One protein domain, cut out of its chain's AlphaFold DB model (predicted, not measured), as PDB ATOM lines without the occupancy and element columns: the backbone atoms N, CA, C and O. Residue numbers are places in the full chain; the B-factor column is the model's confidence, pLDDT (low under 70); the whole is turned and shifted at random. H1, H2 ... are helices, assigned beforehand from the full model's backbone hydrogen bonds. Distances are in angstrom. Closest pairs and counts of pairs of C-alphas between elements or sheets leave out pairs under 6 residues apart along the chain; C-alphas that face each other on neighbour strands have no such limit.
ATOM      1  N   GLU A  28      51.195  25.317  38.535       82.19
ATOM      2  CA  GLU A  28      51.827  26.309  37.664       82.19
ATOM      3  C   GLU A  28      51.120  26.480  36.306       82.19
ATOM      4  O   GLU A  28      50.842  27.614  35.895       82.19
ATOM      5  N   MET A  29      50.770  25.387  35.612       85.38
ATOM      6  CA  MET A  29      50.062  25.462  34.322       85.38
ATOM      7  C   MET A  29      48.638  25.977  34.515       85.38
ATOM      8  O   MET A  29      48.171  26.834  33.760       85.38
ATOM      9  N   TYR A  30      47.974  25.504  35.572       86.69
ATOM     10  CA  TYR A  30      46.643  25.959  35.953       86.69
ATOM     11  C   TYR A  30      46.630  27.464  36.260       86.69
ATOM     12  O   TYR A  30      45.843  28.213  35.685       86.69
ATOM     13  N   THR A  31      47.553  27.941  37.099       88.81
ATOM     14  CA  THR A  31      47.664  29.367  37.458       88.81
ATOM     15  C   THR A  31      47.950  30.239  36.233       88.81
ATOM     16  O   THR A  31      47.386  31.331  36.079       88.81
ATOM     17  N   SER A  32      48.773  29.736  35.310       90.19
ATOM     18  CA  SER A  32      49.052  30.398  34.033       90.19
ATOM     19  C   SER A  32      47.805  30.490  33.147       90.19
ATOM     20  O   SER A  32      47.540  31.545  32.562       90.19
ATOM     21  N   ALA A  33      47.004  29.419  33.083       90.69
ATOM     22  CA  ALA A  33      45.733  29.397  32.367       90.69
ATOM     23  C   ALA A  33      44.732  30.391  32.974       90.69
ATOM     24  O   ALA A  33      44.202  31.231  32.251       90.69
ATOM     25  N   VAL A  34      44.552  30.384  34.298       90.06
ATOM     26  CA  VAL A  34      43.682  31.325  35.029       90.06
ATOM     27  C   VAL A  34      44.059  32.777  34.730       90.06
ATOM     28  O   VAL A  34      43.205  33.587  34.372       90.06
ATOM     29  N   SER A  35      45.346  33.113  34.817       89.94
ATOM     30  CA  SER A  35      45.841  34.466  34.527       89.94
ATOM     31  C   SER A  35      45.561  34.887  33.084       89.94
ATOM     32  O   SER A  35      45.303  36.056  32.794       89.94
ATOM     33  N   LEU A  36      45.630  33.943  32.147       90.62
ATOM     34  CA  LEU A  36      45.370  34.204  30.739       90.62
ATOM     35  C   LEU A  36      43.880  34.383  30.441       90.62
ATOM     36  O   LEU A  36      43.521  35.291  29.689       90.62
ATOM     37  N   VAL A  37      43.036  33.543  31.033       89.69
ATOM     38  CA  VAL A  37      41.579  33.604  30.899       89.69
ATOM     39  C   VAL A  37      41.049  34.899  31.506       89.69
ATOM     40  O   VAL A  37      40.252  35.566  30.858       89.69
ATOM     41  N   GLN A  38      41.579  35.345  32.648       87.56
ATOM     42  CA  GLN A  38      41.258  36.660  33.216       87.56
ATOM     43  C   GLN A  38      41.574  37.813  32.254       87.56
ATOM     44  O   GLN A  38      40.762  38.715  32.075       87.56
ATOM     45  N   ARG A  39      42.727  37.773  31.572       87.19
ATOM     46  CA  ARG A  39      43.090  38.807  30.584       87.19
ATOM     47  C   ARG A  39      42.253  38.759  29.306       87.19
ATOM     48  O   ARG A  39      42.197  39.757  28.591       87.19
ATOM     49  N   ARG A  40      41.697  37.600  28.940       90.44
ATOM     50  CA  ARG A  40      40.915  37.428  27.702       90.44
ATOM     51  C   ARG A  40      39.409  37.502  27.901       90.44
ATOM     52  O   ARG A  40      38.725  37.858  26.948       90.44
ATOM     53  N   GLY A  41      38.911  37.169  29.085       87.88
ATOM     54  CA  GLY A  41      37.485  37.052  29.391       87.88
ATOM     55  C   GLY A  41      36.838  35.745  28.917       87.88
ATOM     56  O   GLY A  41      35.640  35.570  29.102       87.88
ATOM     57  N   TYR A  42      37.593  34.824  28.310       88.00
ATOM     58  CA  TYR A  42      37.100  33.513  27.881       88.00
ATOM     59  C   TYR A  42      38.230  32.477  27.838       88.00
ATOM     60  O   TYR A  42      39.409  32.824  27.710       88.00
ATOM     61  N   ALA A  43      37.862  31.198  27.898       90.12
ATOM     62  CA  ALA A  43      38.752  30.056  27.747       90.12
ATOM     63  C   ALA A  43      38.321  29.161  26.577       90.12
ATOM     64  O   ALA A  43      37.141  28.849  26.408       90.12
ATOM     65  N   THR A  44      39.297  28.713  25.785       90.44
ATOM     66  CA  THR A  44      39.141  27.648  24.783       90.44
ATOM     67  C   THR A  44      40.372  26.745  24.794       90.44
ATOM     68  O   THR A  44      41.465  27.176  25.171       90.44
ATOM     69  N   SER A  45      40.216  25.494  24.358       90.31
ATOM     70  CA  SER A  45      41.326  24.538  24.276       90.31
ATOM     71  C   SER A  45      42.436  25.034  23.340       90.31
ATOM     72  O   SER A  45      43.607  24.991  23.706       90.31
ATOM     73  N   GLU A  46      42.089  25.613  22.186       89.62
ATOM     74  CA  GLU A  46      43.067  26.181  21.244       89.62
ATOM     75  C   GLU A  46      43.822  27.391  21.830       89.62
ATOM     76  O   GLU A  46      45.030  27.548  21.625       89.62
ATOM     77  N   LEU A  47      43.133  28.240  22.606       91.31
ATOM     78  CA  LEU A  47      43.753  29.384  23.274       91.31
ATOM     79  C   LEU A  47      44.846  28.920  24.241       91.31
ATOM     80  O   LEU A  47      45.930  29.504  24.250       91.31
ATOM     81  N   LEU A  48      44.584  27.872  25.027       91.00
ATOM     82  CA  LEU A  48      45.563  27.337  25.970       91.00
ATOM     83  C   LEU A  48      46.715  26.613  25.261       91.00
ATOM     84  O   LEU A  48      47.867  26.872  25.604       91.00
ATOM     85  N   GLN A  49      46.439  25.809  24.227       90.69
ATOM     86  CA  GLN A  49      47.474  25.123  23.429       90.69
ATOM     87  C   GLN A  49      48.516  26.106  22.898       90.69
ATOM     88  O   GLN A  49      49.716  25.950  23.115       90.69
ATOM     89  N   ARG A  50      48.052  27.176  22.245       90.25
ATOM     90  CA  ARG A  50      48.933  28.145  21.582       90.25
ATOM     91  C   ARG A  50      49.697  29.028  22.564       90.25
ATOM     92  O   ARG A  50      50.732  29.583  22.204       90.25
ATOM     93  N   ARG A  51      49.182  29.209  23.781       90.62
ATOM     94  CA  ARG A  51      49.736  30.151  24.764       90.62
ATOM     95  C   ARG A  51      50.640  29.489  25.785       90.62
ATOM     96  O   ARG A  51      51.678  30.056  26.103       90.62
ATOM     97  N   LEU A  52      50.247  28.319  26.270       86.56
ATOM     98  CA  LEU A  52      51.003  27.547  27.251       86.56
ATOM     99  C   LEU A  52      51.917  26.513  26.585       86.56
ATOM    100  O   LEU A  52      52.702  25.881  27.276       86.56
ATOM    101  N   ARG A  53      51.845  26.369  25.249       87.12
ATOM    102  CA  ARG A  53      52.603  25.377  24.466       87.12
ATOM    103  C   ARG A  53      52.388  23.951  24.987       87.12
ATOM    104  O   ARG A  53      53.321  23.165  25.068       87.12
ATOM    105  N   VAL A  54      51.143  23.644  25.339       86.50
ATOM    106  CA  VAL A  54      50.715  22.336  25.848       86.50
ATOM    107  C   VAL A  54      50.026  21.521  24.755       86.50
ATOM    108  O   VAL A  54      49.502  22.075  23.786       86.50
ATOM    109  N   GLY A  55      49.989  20.199  24.937       87.06
ATOM    110  CA  GLY A  55      49.279  19.285  24.044       87.06
ATOM    111  C   GLY A  55      47.759  19.494  24.033       87.06
ATOM    112  O   GLY A  55      47.180  20.108  24.932       87.06
ATOM    113  N   PHE A  56      47.093  18.946  23.009       86.56
ATOM    114  CA  PHE A  56      45.642  19.084  22.829       86.56
ATOM    115  C   PHE A  56      44.843  18.538  24.018       86.56
ATOM    116  O   PHE A  56      43.956  19.218  24.531       86.56
ATOM    117  N   VAL A  57      45.204  17.335  24.474       89.00
ATOM    118  CA  VAL A  57      44.563  16.647  25.604       89.00
ATOM    119  C   VAL A  57      44.756  17.444  26.896       89.00
ATOM    120  O   VAL A  57      43.777  17.778  27.555       89.00
ATOM    121  N   THR A  58      45.991  17.856  27.200       86.56
ATOM    122  CA  THR A  58      46.335  18.690  28.366       86.56
ATOM    123  C   THR A  58      45.526  19.985  28.399       86.56
ATOM    124  O   THR A  58      44.968  20.348  29.430       86.56
ATOM    125  N   ALA A  59      45.414  20.679  27.264       90.06
ATOM    126  CA  ALA A  59      44.623  21.900  27.178       90.06
ATOM    127  C   ALA A  59      43.131  21.660  27.411       90.06
ATOM    128  O   ALA A  59      42.467  22.512  27.998       90.06
ATOM    129  N   HIS A  60      42.592  20.532  26.942       88.81
ATOM    130  CA  HIS A  60      41.196  20.198  27.190       88.81
ATOM    131  C   HIS A  60      40.941  19.989  28.685       88.81
ATOM    132  O   HIS A  60      40.039  20.626  29.226       88.81
ATOM    133  N   LEU A  61      41.799  19.208  29.348       88.31
ATOM    134  CA  LEU A  61      41.730  18.937  30.786       88.31
ATOM    135  C   LEU A  61      41.918  20.205  31.625       88.31
ATOM    136  O   LEU A  61      41.213  20.402  32.608       88.31
ATOM    137  N   LEU A  62      42.811  21.113  31.218       88.69
ATOM    138  CA  LEU A  62      42.955  22.428  31.853       88.69
ATOM    139  C   LEU A  62      41.656  23.238  31.777       88.69
ATOM    140  O   LEU A  62      41.261  23.868  32.752       88.69
ATOM    141  N   VAL A  63      40.987  23.227  30.624       89.25
ATOM    142  CA  VAL A  63      39.715  23.934  30.427       89.25
ATOM    143  C   VAL A  63      38.591  23.317  31.271       89.25
ATOM    144  O   VAL A  63      37.748  24.061  31.770       89.25
ATOM    145  N   GLU A  64      38.585  21.998  31.462       87.56
ATOM    146  CA  GLU A  64      37.653  21.306  32.365       87.56
ATOM    147  C   GLU A  64      37.960  21.589  33.837       87.56
ATOM    148  O   GLU A  64      37.052  21.922  34.587       87.56
ATOM    149  N   ALA A  65      39.232  21.590  34.241       88.06
ATOM    150  CA  ALA A  65      39.640  21.950  35.600       88.06
ATOM    151  C   ALA A  65      39.283  23.404  35.960       88.06
ATOM    152  O   ALA A  65      38.973  23.709  37.109       88.06
ATOM    153  N   LEU A  66      39.320  24.321  34.987       88.44
ATOM    154  CA  LEU A  66      38.849  25.697  35.171       88.44
ATOM    155  C   LEU A  66      37.328  25.775  35.361       88.44
ATOM    156  O   LEU A  66      36.856  26.679  36.046       88.44
ATOM    157  N   GLU A  67      36.572  24.876  34.728       87.06
ATOM    158  CA  GLU A  67      35.112  24.795  34.863       87.06
ATOM    159  C   GLU A  67      34.730  24.183  36.214       87.06
ATOM    160  O   GLU A  67      33.916  24.757  36.928       87.06
ATOM    161  N   ASP A  68      35.390  23.089  36.605       85.75
ATOM    162  CA  ASP A  68      35.201  22.412  37.895       85.75
ATOM    163  C   ASP A  68      35.428  23.359  39.083       85.75
ATOM    164  O   ASP A  68      34.658  23.385  40.040       85.75
ATOM    165  N   ARG A  69      36.435  24.237  38.979       84.31
ATOM    166  CA  ARG A  69      36.715  25.269  39.992       84.31
ATOM    167  C   ARG A  69      35.870  26.541  39.849       84.31
ATOM    168  O   ARG A  69      36.082  27.490  40.601       84.31
ATOM    169  N   GLY A  70      34.954  26.594  38.882       82.88
ATOM    170  CA  GLY A  70      34.045  27.720  38.665       82.88
ATOM    171  C   GLY A  70      34.693  28.987  38.099       82.88
ATOM    172  O   GLY A  70      34.078  30.047  38.141       82.88
ATOM    173  N   VAL A  71      35.919  28.914  37.563       85.00
ATOM    174  CA  VAL A  71      36.604  30.064  36.941       85.00
ATOM    175  C   VAL A  71      35.943  30.436  35.613       85.00
ATOM    176  O   VAL A  71      35.774  31.618  35.302       85.00
ATOM    177  N   VAL A  72      35.554  29.428  34.831       88.44
ATOM    178  CA  VAL A  72      34.874  29.592  33.541       88.44
ATOM    179  C   VAL A  72      33.464  29.028  33.600       88.44
ATOM    180  O   VAL A  72      33.192  28.075  34.321       88.44
ATOM    181  N   GLY A  73      32.574  29.641  32.832       84.19
ATOM    182  CA  GLY A  73      31.173  29.277  32.734       84.19
ATOM    183  C   GLY A  73      30.902  28.146  31.752       84.19
ATOM    184  O   GLY A  73      31.827  27.642  31.097       84.19
ATOM    185  N   PRO A  74      29.618  27.766  31.629       81.50
ATOM    186  CA  PRO A  74      29.188  26.753  30.678       81.50
ATOM    187  C   PRO A  74      29.597  27.133  29.252       81.50
ATOM    188  O   PRO A  74      29.825  28.301  28.934       81.50
ATOM    189  N   ARG A  75      29.697  26.129  28.375       77.25
ATOM    190  CA  ARG A  75      29.997  26.368  26.960       77.25
ATOM    191  C   ARG A  75      28.904  27.227  26.320       77.25
ATOM    192  O   ARG A  75      27.749  26.815  26.258       77.25
ATOM    193  N   ASP A  76      29.316  28.375  25.796       78.88
ATOM    194  CA  ASP A  76      28.529  29.208  24.893       78.88
ATOM    195  C   ASP A  76      28.214  28.447  23.592       78.88
ATOM    196  O   ASP A  76      28.958  27.530  23.212       78.88
ATOM    197  N   PRO A  77      27.177  28.857  22.838       69.81
ATOM    198  CA  PRO A  77      26.882  28.294  21.518       69.81
ATOM    199  C   PRO A  77      28.036  28.462  20.513       69.81
ATOM    200  O   PRO A  77      28.179  27.649  19.604       69.81
ATOM    201  N   GLU A  78      28.911  29.458  20.699       71.31
ATOM    202  CA  GLU A  78      30.145  29.625  19.915       71.31
ATOM    203  C   GLU A  78      31.296  28.682  20.335       71.31
ATOM    204  O   GLU A  78      32.410  28.788  19.815       71.31
ATOM    205  N   GLY A  79      31.076  27.775  21.293       71.94
ATOM    206  CA  GLY A  79      32.078  26.815  21.773       71.94
ATOM    207  C   GLY A  79      33.150  27.417  22.689       71.94
ATOM    208  O   GLY A  79      34.125  26.744  23.036       71.94
ATOM    209  N   ARG A  80      32.980  28.680  23.090       83.62
ATOM    210  CA  ARG A  80      33.823  29.376  24.070       83.62
ATOM    211  C   ARG A  80      33.276  29.138  25.475       83.62
ATOM    212  O   ARG A  80      32.101  28.834  25.633       83.62
ATOM    213  N   ARG A  81      34.138  29.210  26.488       83.62
ATOM    214  CA  ARG A  81      33.712  29.222  27.894       83.62
ATOM    215  C   ARG A  81      33.957  30.626  28.440       83.62
ATOM    216  O   ARG A  81      35.129  31.019  28.492       83.62
ATOM    217  N   PRO A  82      32.923  31.407  28.778       82.12
ATOM    218  CA  PRO A  82      33.100  32.779  29.228       82.12
ATOM    219  C   PRO A  82      33.672  32.770  30.648       82.12
ATOM    220  O   PRO A  82      33.440  31.840  31.416       82.12
ATOM    221  N   LEU A  83      34.463  33.773  31.017       83.75
ATOM    222  CA  LEU A  83      34.945  33.912  32.391       83.75
ATOM    223  C   LEU A  83      33.759  34.251  33.309       83.75
ATOM    224  O   LEU A  83      33.076  35.245  33.074       83.75
TER     225      LEU A  83
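AT A GLANCE: This is residues 28 to 83 of the 125 residues of the protein "Ftsk_gamma domain-containing protein" of Burkholderiaceae bacterium (UniProt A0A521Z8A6). Three helices at steep angles, each touching the other two, make a small cluster, and after H3 the tail folds back so that residues 81 to 82 pair antiparallel with residues 42 to 43, between H1 and H2. The 56 printed residues hold H1, H2 and H3 in that order, with no named strand: all helix. The whole is compact, radius of gyration of the C-alphas 9.8 A, spanning 25 by 19 by 18 A.

IN THESE COORDINATES: H1, residues 28 to 40, begins at C-alpha (51.827, 26.309, 37.664) and is 18.5 A long. H2 is residues 45 to 52. H3, residues 56 to 68, is 18.6 A long and ends at C-alpha (35.201, 22.412, 37.895).

HOW THE PARTS SIT: With residues 29 to 33 alone, H1 touches H2 at a steep tilt of 68 degrees, only just short of about perpendicular, opposite ways; the closest C-alphas, of Ala 33 and Leu 48, are 6.7 A apart. H1 touches H3, about perpendicular at 74 degrees, with residues 30 to 34 alone; closest are the C-alphas of Tyr 30 and Leu 62, 6.5 A. H2 touches H3, about perpendicular at 76 degrees; closest are the C-alphas of Ser 45 and Ala 59, 5.1 A. In H1, H2 and H3 every O i to N i+4 pair is within hydrogen-bond range.

THE WHOLE: The C-alphas farthest apart, of Glu 28 and Pro 77, are 29.8 A apart. The printed part has no cut, and both links are tight. Residues 69 to 83 hold no named element. Mean pLDDT of the printed part is 86.4; residue 77 alone is under 70.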